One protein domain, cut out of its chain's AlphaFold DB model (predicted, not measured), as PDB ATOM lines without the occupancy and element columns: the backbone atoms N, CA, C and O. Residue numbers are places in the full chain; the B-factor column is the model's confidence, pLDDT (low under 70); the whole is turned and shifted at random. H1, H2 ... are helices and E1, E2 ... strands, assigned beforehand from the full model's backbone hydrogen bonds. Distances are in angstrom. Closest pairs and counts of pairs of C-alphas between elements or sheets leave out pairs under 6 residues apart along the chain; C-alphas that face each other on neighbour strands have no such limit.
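AT A GLANCE: This is residues 3 to 64 of the 64 residues of the protein "DUF2314 domain-containing protein" of Mycobacterium gastri (UniProt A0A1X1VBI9). Look for two small lobes set end to end: a three-stranded sheet, E1, E2 and E3, with the long loop of residues 15 to 29 reaching away from it, and a small hairpin of E4 and E5 with the short helix H1 beside it. Residues 35 to 41 join the lobes. The 62 printed residues include five named strands, then one named helix, in the order E1 E2 E3 E4 E5 H1; the class is mixed, with 30 residues, under half, in named elements. Both sheets, E1 - E2 - E3 and E4 - E5, are antiparallel. The whole is extended, with a radius of gyration of the C-alphas of 16.4 A and spans of 44 by 23 by 13 A.

HOW THE PARTS SIT: Start with E1, residues 3 to 7, E2, residues 10 to 14, and E3, residues 30 to 34, a meander, each strand the antiparallel neighbour of the one before. Check N 4 and O 12, 2.9 A apart, for the hairpin of E1 and E2, and N 31 and O 13, 2.8 A, for that of E2 and E3. Farther along, E4, residues 42 to 44, and E5, residues 50 to 52, form a hairpin, with N 43 and O 51 at 2.8 A. In H1, residues 54 to 62, every O i to N i+4 pair is within hydrogen-bond range. Its closest C-alphas to E4 are those of Glu 56 and Met 42, 5.2 A apart. H1 is not on the sheet of E1, E2 and E3, and E3 and E4 are apart.

IN THESE COORDINATES: Find C-alpha 3 at (-15.049, 3.353, -4.229), where E1 begins its 11.0 A. E2 spans 13.5 A and E3 13.8 A. E4 and E5 are short, 6.6 A and 6.8 A. H1 runs 12.6 A to C-alpha 62 at (12.317, 23.413, -12.116).

THE WHOLE: The C-alphas farthest apart, those of Ser 22 and Asp 47, are 47.9 A apart. The printed part has no cut, and the link from E2 to E3 is long. The mean pLDDT of the printed part is 90.3; residues 22, 63 and 64 are under 70.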
ATOM      1  N   VAL A   3     -15.901   3.209  -5.416       93.94
ATOM      2  CA  VAL A   3     -15.049   3.353  -4.229       93.94
ATOM      3  C   VAL A   3     -15.830   2.905  -3.001       93.94
ATOM      4  O   VAL A   3     -16.898   3.437  -2.717       93.94
ATOM      5  N   ALA A   4     -15.276   1.945  -2.265       95.88
ATOM      6  CA  ALA A   4     -15.834   1.472  -1.002       95.88
ATOM      7  C   ALA A   4     -15.206   2.197   0.198       95.88
ATOM      8  O   ALA A   4     -15.899   2.510   1.163       95.88
ATOM      9  N   SER A   5     -13.903   2.483   0.139       96.81
ATOM     10  CA  SER A   5     -13.198   3.241   1.172       96.81
ATOM     11  C   SER A   5     -12.017   4.009   0.595       96.81
ATOM     12  O   SER A   5     -11.349   3.542  -0.329       96.81
ATOM     13  N   TRP A   6     -11.729   5.149   1.208       95.44
ATOM     14  CA  TRP A   6     -10.518   5.927   0.990       95.44
ATOM     15  C   TRP A   6      -9.932   6.227   2.364       95.44
ATOM     16  O   TRP A   6     -10.603   6.820   3.210       95.44
ATOM     17  N   THR A   7      -8.741   5.712   2.643       94.44
ATOM     18  CA  THR A   7      -8.099   5.861   3.953       94.44
ATOM     19  C   THR A   7      -6.604   5.979   3.756       94.44
ATOM     20  O   THR A   7      -6.012   5.137   3.079       94.44
ATOM     21  N   ASP A   8      -6.024   7.023   4.346       91.94
ATOM     22  CA  ASP A   8      -4.639   7.427   4.113       91.94
ATOM     23  C   ASP A   8      -4.361   7.464   2.597       91.94
ATOM     24  O   ASP A   8      -5.172   8.003   1.848       91.94
ATOM     25  N   ASP A   9      -3.292   6.815   2.138       93.00
ATOM     26  CA  ASP A   9      -2.881   6.804   0.730       93.00
ATOM     27  C   ASP A   9      -3.504   5.655  -0.086       93.00
ATOM     28  O   ASP A   9      -2.997   5.303  -1.157       93.00
ATOM     29  N   ALA A  10      -4.564   5.005   0.412       96.31
ATOM     30  CA  ALA A  10      -5.143   3.820  -0.213       96.31
ATOM     31  C   ALA A  10      -6.639   3.957  -0.513       96.31
ATOM     32  O   ALA A  10      -7.462   4.305   0.338       96.31
ATOM     33  N   ILE A  11      -6.998   3.559  -1.732       96.06
ATOM     34  CA  ILE A  11      -8.375   3.514  -2.209       96.06
ATOM     35  C   ILE A  11      -8.739   2.063  -2.478       96.06
ATOM     36  O   ILE A  11      -8.126   1.397  -3.315       96.06
ATOM     37  N   THR A  12      -9.770   1.585  -1.791       96.81
ATOM     38  CA  THR A  12     -10.330   0.247  -1.988       96.81
ATOM     39  C   THR A  12     -11.681   0.371  -2.666       96.81
ATOM     40  O   THR A  12     -12.516   1.202  -2.301       96.81
ATOM     41  N   GLY A  13     -11.930  -0.481  -3.649       95.31
ATOM     42  CA  GLY A  13     -13.203  -0.499  -4.352       95.31
ATOM     43  C   GLY A  13     -13.361  -1.730  -5.218       95.31
ATOM     44  O   GLY A  13     -12.519  -2.626  -5.198       95.31
ATOM     45  N   PHE A  14     -14.448  -1.775  -5.977       94.94
ATOM     46  CA  PHE A  14     -14.740  -2.892  -6.867       94.94
ATOM     47  C   PHE A  14     -14.797  -2.462  -8.330       94.94
ATOM     48  O   PHE A  14     -15.197  -1.346  -8.688       94.94
ATOM     49  N   LEU A  15     -14.359  -3.365  -9.204       93.44
ATOM     50  CA  LEU A  15     -14.423  -3.168 -10.644       93.44
ATOM     51  C   LEU A  15     -15.870  -3.328 -11.115       93.44
ATOM     52  O   LEU A  15     -16.457  -4.395 -11.000       93.44
ATOM     53  N   VAL A  16     -16.459  -2.258 -11.647       93.19
ATOM     54  CA  VAL A  16     -17.856  -2.268 -12.130       93.19
ATOM     55  C   VAL A  16     -18.001  -2.892 -13.520       93.19
ATOM     56  O   VAL A  16     -19.078  -3.352 -13.870       93.19
ATOM     57  N   ASN A  17     -16.915  -2.920 -14.295       91.69
ATOM     58  CA  ASN A  17     -16.870  -3.439 -15.659       91.69
ATOM     59  C   ASN A  17     -15.677  -4.380 -15.816       91.69
ATOM     60  O   ASN A  17     -14.701  -4.270 -15.070       91.69
ATOM     61  N   GLU A  18     -15.742  -5.236 -16.832       91.81
ATOM     62  CA  GLU A  18     -14.636  -6.104 -17.223       91.81
ATOM     63  C   GLU A  18     -13.491  -5.265 -17.824       91.81
ATOM     64  O   GLU A  18     -13.708  -4.554 -18.814       91.81
ATOM     65  N   PRO A  19     -12.277  -5.293 -17.250       88.62
ATOM     66  CA  PRO A  19     -11.132  -4.603 -17.831       88.62
ATOM     67  C   PRO A  19     -10.727  -5.246 -19.158       88.62
ATOM     68  O   PRO A  19     -10.648  -6.463 -19.272       88.62
ATOM     69  N   GLY A  20     -10.363  -4.437 -20.156       88.00
ATOM     70  CA  GLY A  20      -9.870  -4.953 -21.443       88.00
ATOM     71  C   GLY A  20      -8.480  -5.611 -21.388       88.00
ATOM     72  O   GLY A  20      -7.956  -6.016 -22.422       88.00
ATOM     73  N   SER A  21      -7.849  -5.674 -20.213       81.69
ATOM     74  CA  SER A  21      -6.484  -6.175 -20.015       81.69
ATOM     75  C   SER A  21      -6.453  -7.655 -19.631       81.69
ATOM     76  O   SER A  21      -7.254  -8.093 -18.812       81.69
ATOM     77  N   SER A  22      -5.437  -8.395 -20.076       64.00
ATOM     78  CA  SER A  22      -5.199  -9.804 -19.712       64.00
ATOM     79  C   SER A  22      -4.574 -10.014 -18.322       64.00
ATOM     80  O   SER A  22      -3.982 -11.058 -18.059       64.00
ATOM     81  N   LEU A  23      -4.690  -9.040 -17.416       82.06
ATOM     82  CA  LEU A  23      -4.041  -9.045 -16.097       82.06
ATOM     83  C   LEU A  23      -4.767  -9.905 -15.044       82.06
ATOM     84  O   LEU A  23      -4.476  -9.789 -13.858       82.06
ATOM     85  N   GLY A  24      -5.716 -10.750 -15.457       87.75
ATOM     86  CA  GLY A  24      -6.542 -11.540 -14.536       87.75
ATOM     87  C   GLY A  24      -7.460 -10.683 -13.661       87.75
ATOM     88  O   GLY A  24      -7.787 -11.081 -12.546       87.75
ATOM     89  N   LEU A  25      -7.819  -9.488 -14.143       90.81
ATOM     90  CA  LEU A  25      -8.768  -8.600 -13.486       90.81
ATOM     91  C   LEU A  25     -10.160  -8.799 -14.074       90.81
ATOM     92  O   LEU A  25     -10.288  -8.864 -15.295       90.81
ATOM     93  N   HIS A  26     -11.180  -8.829 -13.219       92.75
ATOM     94  CA  HIS A  26     -12.556  -9.130 -13.626       92.75
ATOM     95  C   HIS A  26     -13.581  -8.224 -12.935       92.75
ATOM     96  O   HIS A  26     -13.335  -7.691 -11.849       92.75
ATOM     97  N   ALA A  27     -14.756  -8.058 -13.544       93.06
ATOM     98  CA  ALA A  27     -15.867  -7.339 -12.927       93.06
ATOM     99  C   ALA A  27     -16.262  -7.964 -11.572       93.06
ATOM    100  O   ALA A  27     -16.254  -9.180 -11.391       93.06
ATOM    101  N   GLY A  28     -16.608  -7.121 -10.598       94.12
ATOM    102  CA  GLY A  28     -16.926  -7.504  -9.220       94.12
ATOM    103  C   GLY A  28     -15.710  -7.719  -8.313       94.12
ATOM    104  O   GLY A  28     -15.874  -7.805  -7.098       94.12
ATOM    105  N   GLN A  29     -14.490  -7.764  -8.854       95.25
ATOM    106  CA  GLN A  29     -13.279  -7.936  -8.054       95.25
ATOM    107  C   GLN A  29     -13.005  -6.711  -7.174       95.25
ATOM    108  O   GLN A  29     -13.005  -5.577  -7.660       95.25
ATOM    109  N   THR A  30     -12.700  -6.951  -5.895       95.75
ATOM    110  CA  THR A  30     -12.150  -5.934  -4.995       95.75
ATOM    111  C   THR A  30     -10.683  -5.687  -5.316       95.75
ATOM    112  O   THR A  30      -9.882  -6.619  -5.380       95.75
ATOM    113  N   VAL A  31     -10.332  -4.420  -5.494       93.94
ATOM    114  CA  VAL A  31      -8.972  -3.961  -5.763       93.94
ATOM    115  C   VAL A  31      -8.603  -2.843  -4.796       93.94
ATOM    116  O   VAL A  31      -9.470  -2.109  -4.317       93.94
ATOM    117  N   GLN A  32      -7.307  -2.719  -4.535       95.44
ATOM    118  CA  GLN A  32      -6.724  -1.619  -3.782       95.44
ATOM    119  C   GLN A  32      -5.721  -0.903  -4.681       95.44
ATOM    120  O   GLN A  32      -4.907  -1.552  -5.340       95.44
ATOM    121  N   ILE A  33      -5.795   0.423  -4.720       93.62
ATOM    122  CA  ILE A  33      -4.868   1.270  -5.473       93.62
ATOM    123  C   ILE A  33      -4.282   2.332  -4.548       93.62
ATOM    124  O   ILE A  33      -4.943   2.766  -3.603       93.62
ATOM    125  N   ALA A  34      -3.054   2.762  -4.835       95.25
ATOM    126  CA  ALA A  34      -2.494   3.937  -4.184       95.25
ATOM    127  C   ALA A  34      -3.208   5.194  -4.699       95.25
ATOM    128  O   ALA A  34      -3.360   5.356  -5.914       95.25
ATOM    129  N   GLU A  35      -3.606   6.090  -3.797       94.38
ATOM    130  CA  GLU A  35      -4.226   7.380  -4.123       94.38
ATOM    131  C   GLU A  35      -3.391   8.151  -5.151       94.38
ATOM    132  O   GLU A  35      -3.916   8.620  -6.161       94.38
ATOM    133  N   SER A  36      -2.071   8.178  -4.949       94.62
ATOM    134  CA  SER A  36      -1.111   8.868  -5.814       94.62
ATOM    135  C   SER A  36      -1.081   8.358  -7.260       94.62
ATOM    136  O   SER A  36      -0.469   8.981  -8.119       94.62
ATOM    137  N   THR A  37      -1.710   7.212  -7.550       91.88
ATOM    138  CA  THR A  37      -1.834   6.689  -8.921       91.88
ATOM    139  C   THR A  37      -2.916   7.420  -9.714       91.88
ATOM    140  O   THR A  37      -2.855   7.456 -10.941       91.88
ATOM    141  N   ILE A  38      -3.923   7.977  -9.037       89.38
ATOM    142  CA  ILE A  38      -5.074   8.627  -9.681       89.38
ATOM    143  C   ILE A  38      -5.190  10.112  -9.355       89.38
ATOM    144  O   ILE A  38      -5.804  10.849 -10.127       89.38
ATOM    145  N   PHE A  39      -4.642  10.537  -8.220       89.88
ATOM    146  CA  PHE A  39      -4.751  11.898  -7.734       89.88
ATOM    147  C   PHE A  39      -3.364  12.484  -7.502       89.88
ATOM    148  O   PHE A  39      -2.523  11.922  -6.801       89.88
ATOM    149  N   ASP A  40      -3.144  13.638  -8.110       93.00
ATOM    150  CA  ASP A  40      -1.916  14.406  -8.018       93.00
ATOM    151  C   ASP A  40      -2.292  15.847  -7.675       93.00
ATOM    152  O   ASP A  40      -3.289  16.374  -8.182       93.00
ATOM    153  N   TYR A  41      -1.551  16.467  -6.762       92.56
ATOM    154  CA  TYR A  41      -1.880  17.772  -6.219       92.56
ATOM    155  C   TYR A  41      -0.647  18.574  -5.805       92.56
ATOM    156  O   TYR A  41       0.426  18.065  -5.482       92.56
ATOM    157  N   MET A  42      -0.861  19.885  -5.774       93.44
ATOM    158  CA  MET A  42      -0.039  20.842  -5.056       93.44
ATOM    159  C   MET A  42      -0.992  21.775  -4.315       93.44
ATOM    160  O   MET A  42      -1.891  22.367  -4.913       93.44
ATOM    161  N   HIS A  43      -0.782  21.928  -3.016       92.94
ATOM    162  CA  HIS A  43      -1.564  22.800  -2.161       92.94
ATOM    163  C   HIS A  43      -0.648  23.796  -1.457       92.94
ATOM    164  O   HIS A  43       0.150  23.445  -0.593       92.94
ATOM    165  N   LYS A  44      -0.796  25.071  -1.825       93.00
ATOM    166  CA  LYS A  44      -0.148  26.183  -1.135       93.00
ATOM    167  C   LYS A  44      -1.071  26.725  -0.051       93.00
ATOM    168  O   LYS A  44      -2.123  27.290  -0.349       93.00
ATOM    169  N   ARG A  45      -0.649  26.576   1.197       93.31
ATOM    170  CA  ARG A  45      -1.381  27.002   2.389       93.31
ATOM    171  C   ARG A  45      -1.176  28.494   2.654       93.31
ATOM    172  O   ARG A  45      -0.260  29.130   2.130       93.31
ATOM    173  N   SER A  46      -2.050  29.074   3.476       94.62
ATOM    174  CA  SER A  46      -2.007  30.502   3.829       94.62
ATOM    175  C   SER A  46      -0.784  30.895   4.664       94.62
ATOM    176  O   SER A  46      -0.383  32.056   4.634       94.62
ATOM    177  N   ASP A  47      -0.179  29.942   5.370       94.44
ATOM    178  CA  ASP A  47       1.084  30.093   6.108       94.44
ATOM    179  C   ASP A  47       2.329  30.009   5.203       94.44
ATOM    180  O   ASP A  47       3.450  30.195   5.672       94.44
ATOM    181  N   GLY A  48       2.141  29.770   3.901       91.62
ATOM    182  CA  GLY A  48       3.214  29.657   2.920       91.62
ATOM    183  C   GLY A  48       3.790  28.249   2.768       91.62
ATOM    184  O   GLY A  48       4.616  28.062   1.874       91.62
ATOM    185  N   VAL A  49       3.346  27.270   3.566       93.38
ATOM    186  CA  VAL A  49       3.714  25.858   3.391       93.38
ATOM    187  C   VAL A  49       3.122  25.342   2.078       93.38
ATOM    188  O   VAL A  49       1.967  25.624   1.747       93.38
ATOM    189  N   ILE A  50       3.930  24.609   1.314       91.06
ATOM    190  CA  ILE A  50       3.501  23.923   0.097       91.06
ATOM    191  C   ILE A  50       3.590  22.427   0.381       91.06
ATOM    192  O   ILE A  50       4.671  21.933   0.677       91.06
ATOM    193  N   ASP A  51       2.451  21.747   0.284       91.69
ATOM    194  CA  ASP A  51       2.335  20.293   0.405       91.69
ATOM    195  C   ASP A  51       1.842  19.729  -0.940       91.69
ATOM    196  O   ASP A  51       1.060  20.376  -1.645       91.69
ATOM    197  N   GLY A  52       2.279  18.533  -1.321       90.81
ATOM    198  CA  GLY A  52       1.890  17.909  -2.583       90.81
ATOM    199  C   GLY A  52       2.635  16.609  -2.851       90.81
ATOM    200  O   GLY A  52       3.371  16.115  -1.998       90.81
ATOM    201  N   ASN A  53       2.419  16.049  -4.036       92.62
ATOM    202  CA  ASN A  53       3.077  14.828  -4.502       92.62
ATOM    203  C   ASN A  53       3.881  15.072  -5.792       92.62
ATOM    204  O   ASN A  53       4.844  15.839  -5.769       92.62
ATOM    205  N   GLU A  54       3.578  14.406  -6.908       91.62
ATOM    206  CA  GLU A  54       4.442  14.443  -8.094       91.62
ATOM    207  C   GLU A  54       4.488  15.851  -8.698       91.62
ATOM    208  O   GLU A  54       5.574  16.375  -8.965       91.62
ATOM    209  N   THR A  55       3.326  16.496  -8.844       89.44
ATOM    210  CA  THR A  55       3.221  17.877  -9.341       89.44
ATOM    211  C   THR A  55       4.064  18.853  -8.517       89.44
ATOM    212  O   THR A  55       4.754  19.703  -9.087       89.44
ATOM    213  N   GLU A  56       4.038  18.742  -7.185       92.31
ATOM    214  CA  GLU A  56       4.826  19.603  -6.296       92.31
ATOM    215  C   GLU A  56       6.323  19.425  -6.532       92.31
ATOM    216  O   GLU A  56       7.012  20.398  -6.855       92.31
ATOM    217  N   ARG A  57       6.797  18.177  -6.520       90.31
ATOM    218  CA  ARG A  57       8.205  17.863  -6.768       90.31
ATOM    219  C   ARG A  57       8.676  18.377  -8.127       90.31
ATOM    220  O   ARG A  57       9.773  18.933  -8.240       90.31
ATOM    221  N   LEU A  58       7.868  18.202  -9.173       90.12
ATOM    222  CA  LEU A  58       8.218  18.633 -10.526       90.12
ATOM    223  C   LEU A  58       8.334  20.154 -10.632       90.12
ATOM    224  O   LEU A  58       9.317  20.644 -11.188       90.12
ATOM    225  N   ILE A  59       7.393  20.908 -10.068       85.88
ATOM    226  CA  ILE A  59       7.429  22.375 -10.126       85.88
ATOM    227  C   ILE A  59       8.572  22.925  -9.264       85.88
ATOM    228  O   ILE A  59       9.325  23.779  -9.731       85.88
ATOM    229  N   CYS A  60       8.763  22.411  -8.047       82.81
ATOM    230  CA  CYS A  60       9.852  22.835  -7.166       82.81
ATOM    231  C   CYS A  60      11.236  22.511  -7.754       82.81
ATOM    232  O   CYS A  60      12.166  23.304  -7.616       82.81
ATOM    233  N   SER A  61      11.384  21.381  -8.453       81.75
ATOM    234  CA  SER A  61      12.656  21.014  -9.099       81.75
ATOM    235  C   SER A  61      13.030  21.899 -10.293       81.75
ATOM    236  O   SER A  61      14.214  22.062 -10.552       81.75
ATOM    237  N   HIS A  62      12.060  22.497 -10.993       74.12
ATOM    238  CA  HIS A  62      12.317  23.413 -12.116       74.12
ATOM    239  C   HIS A  62      12.573  24.866 -11.686       74.12
ATOM    240  O   HIS A  62      12.936  25.696 -12.520       74.12
ATOM    241  N   LEU A  63      12.340  25.190 -10.413       65.50
ATOM    242  CA  LEU A  63      12.515  26.533  -9.851       65.50
ATOM    243  C   LEU A  63      13.842  26.706  -9.088       65.50
ATOM    244  O   LEU A  63      14.128  27.819  -8.647       65.50
ATOM    245  N   ASN A  64      14.632  25.636  -8.945       53.28
ATOM    246  CA  ASN A  64      15.987  25.636  -8.378       53.28
ATOM    247  C   ASN A  64      17.040  25.473  -9.478       53.28
ATOM    248  O   ASN A  64      18.148  26.026  -9.301       53.28
TER     249      ASN A  64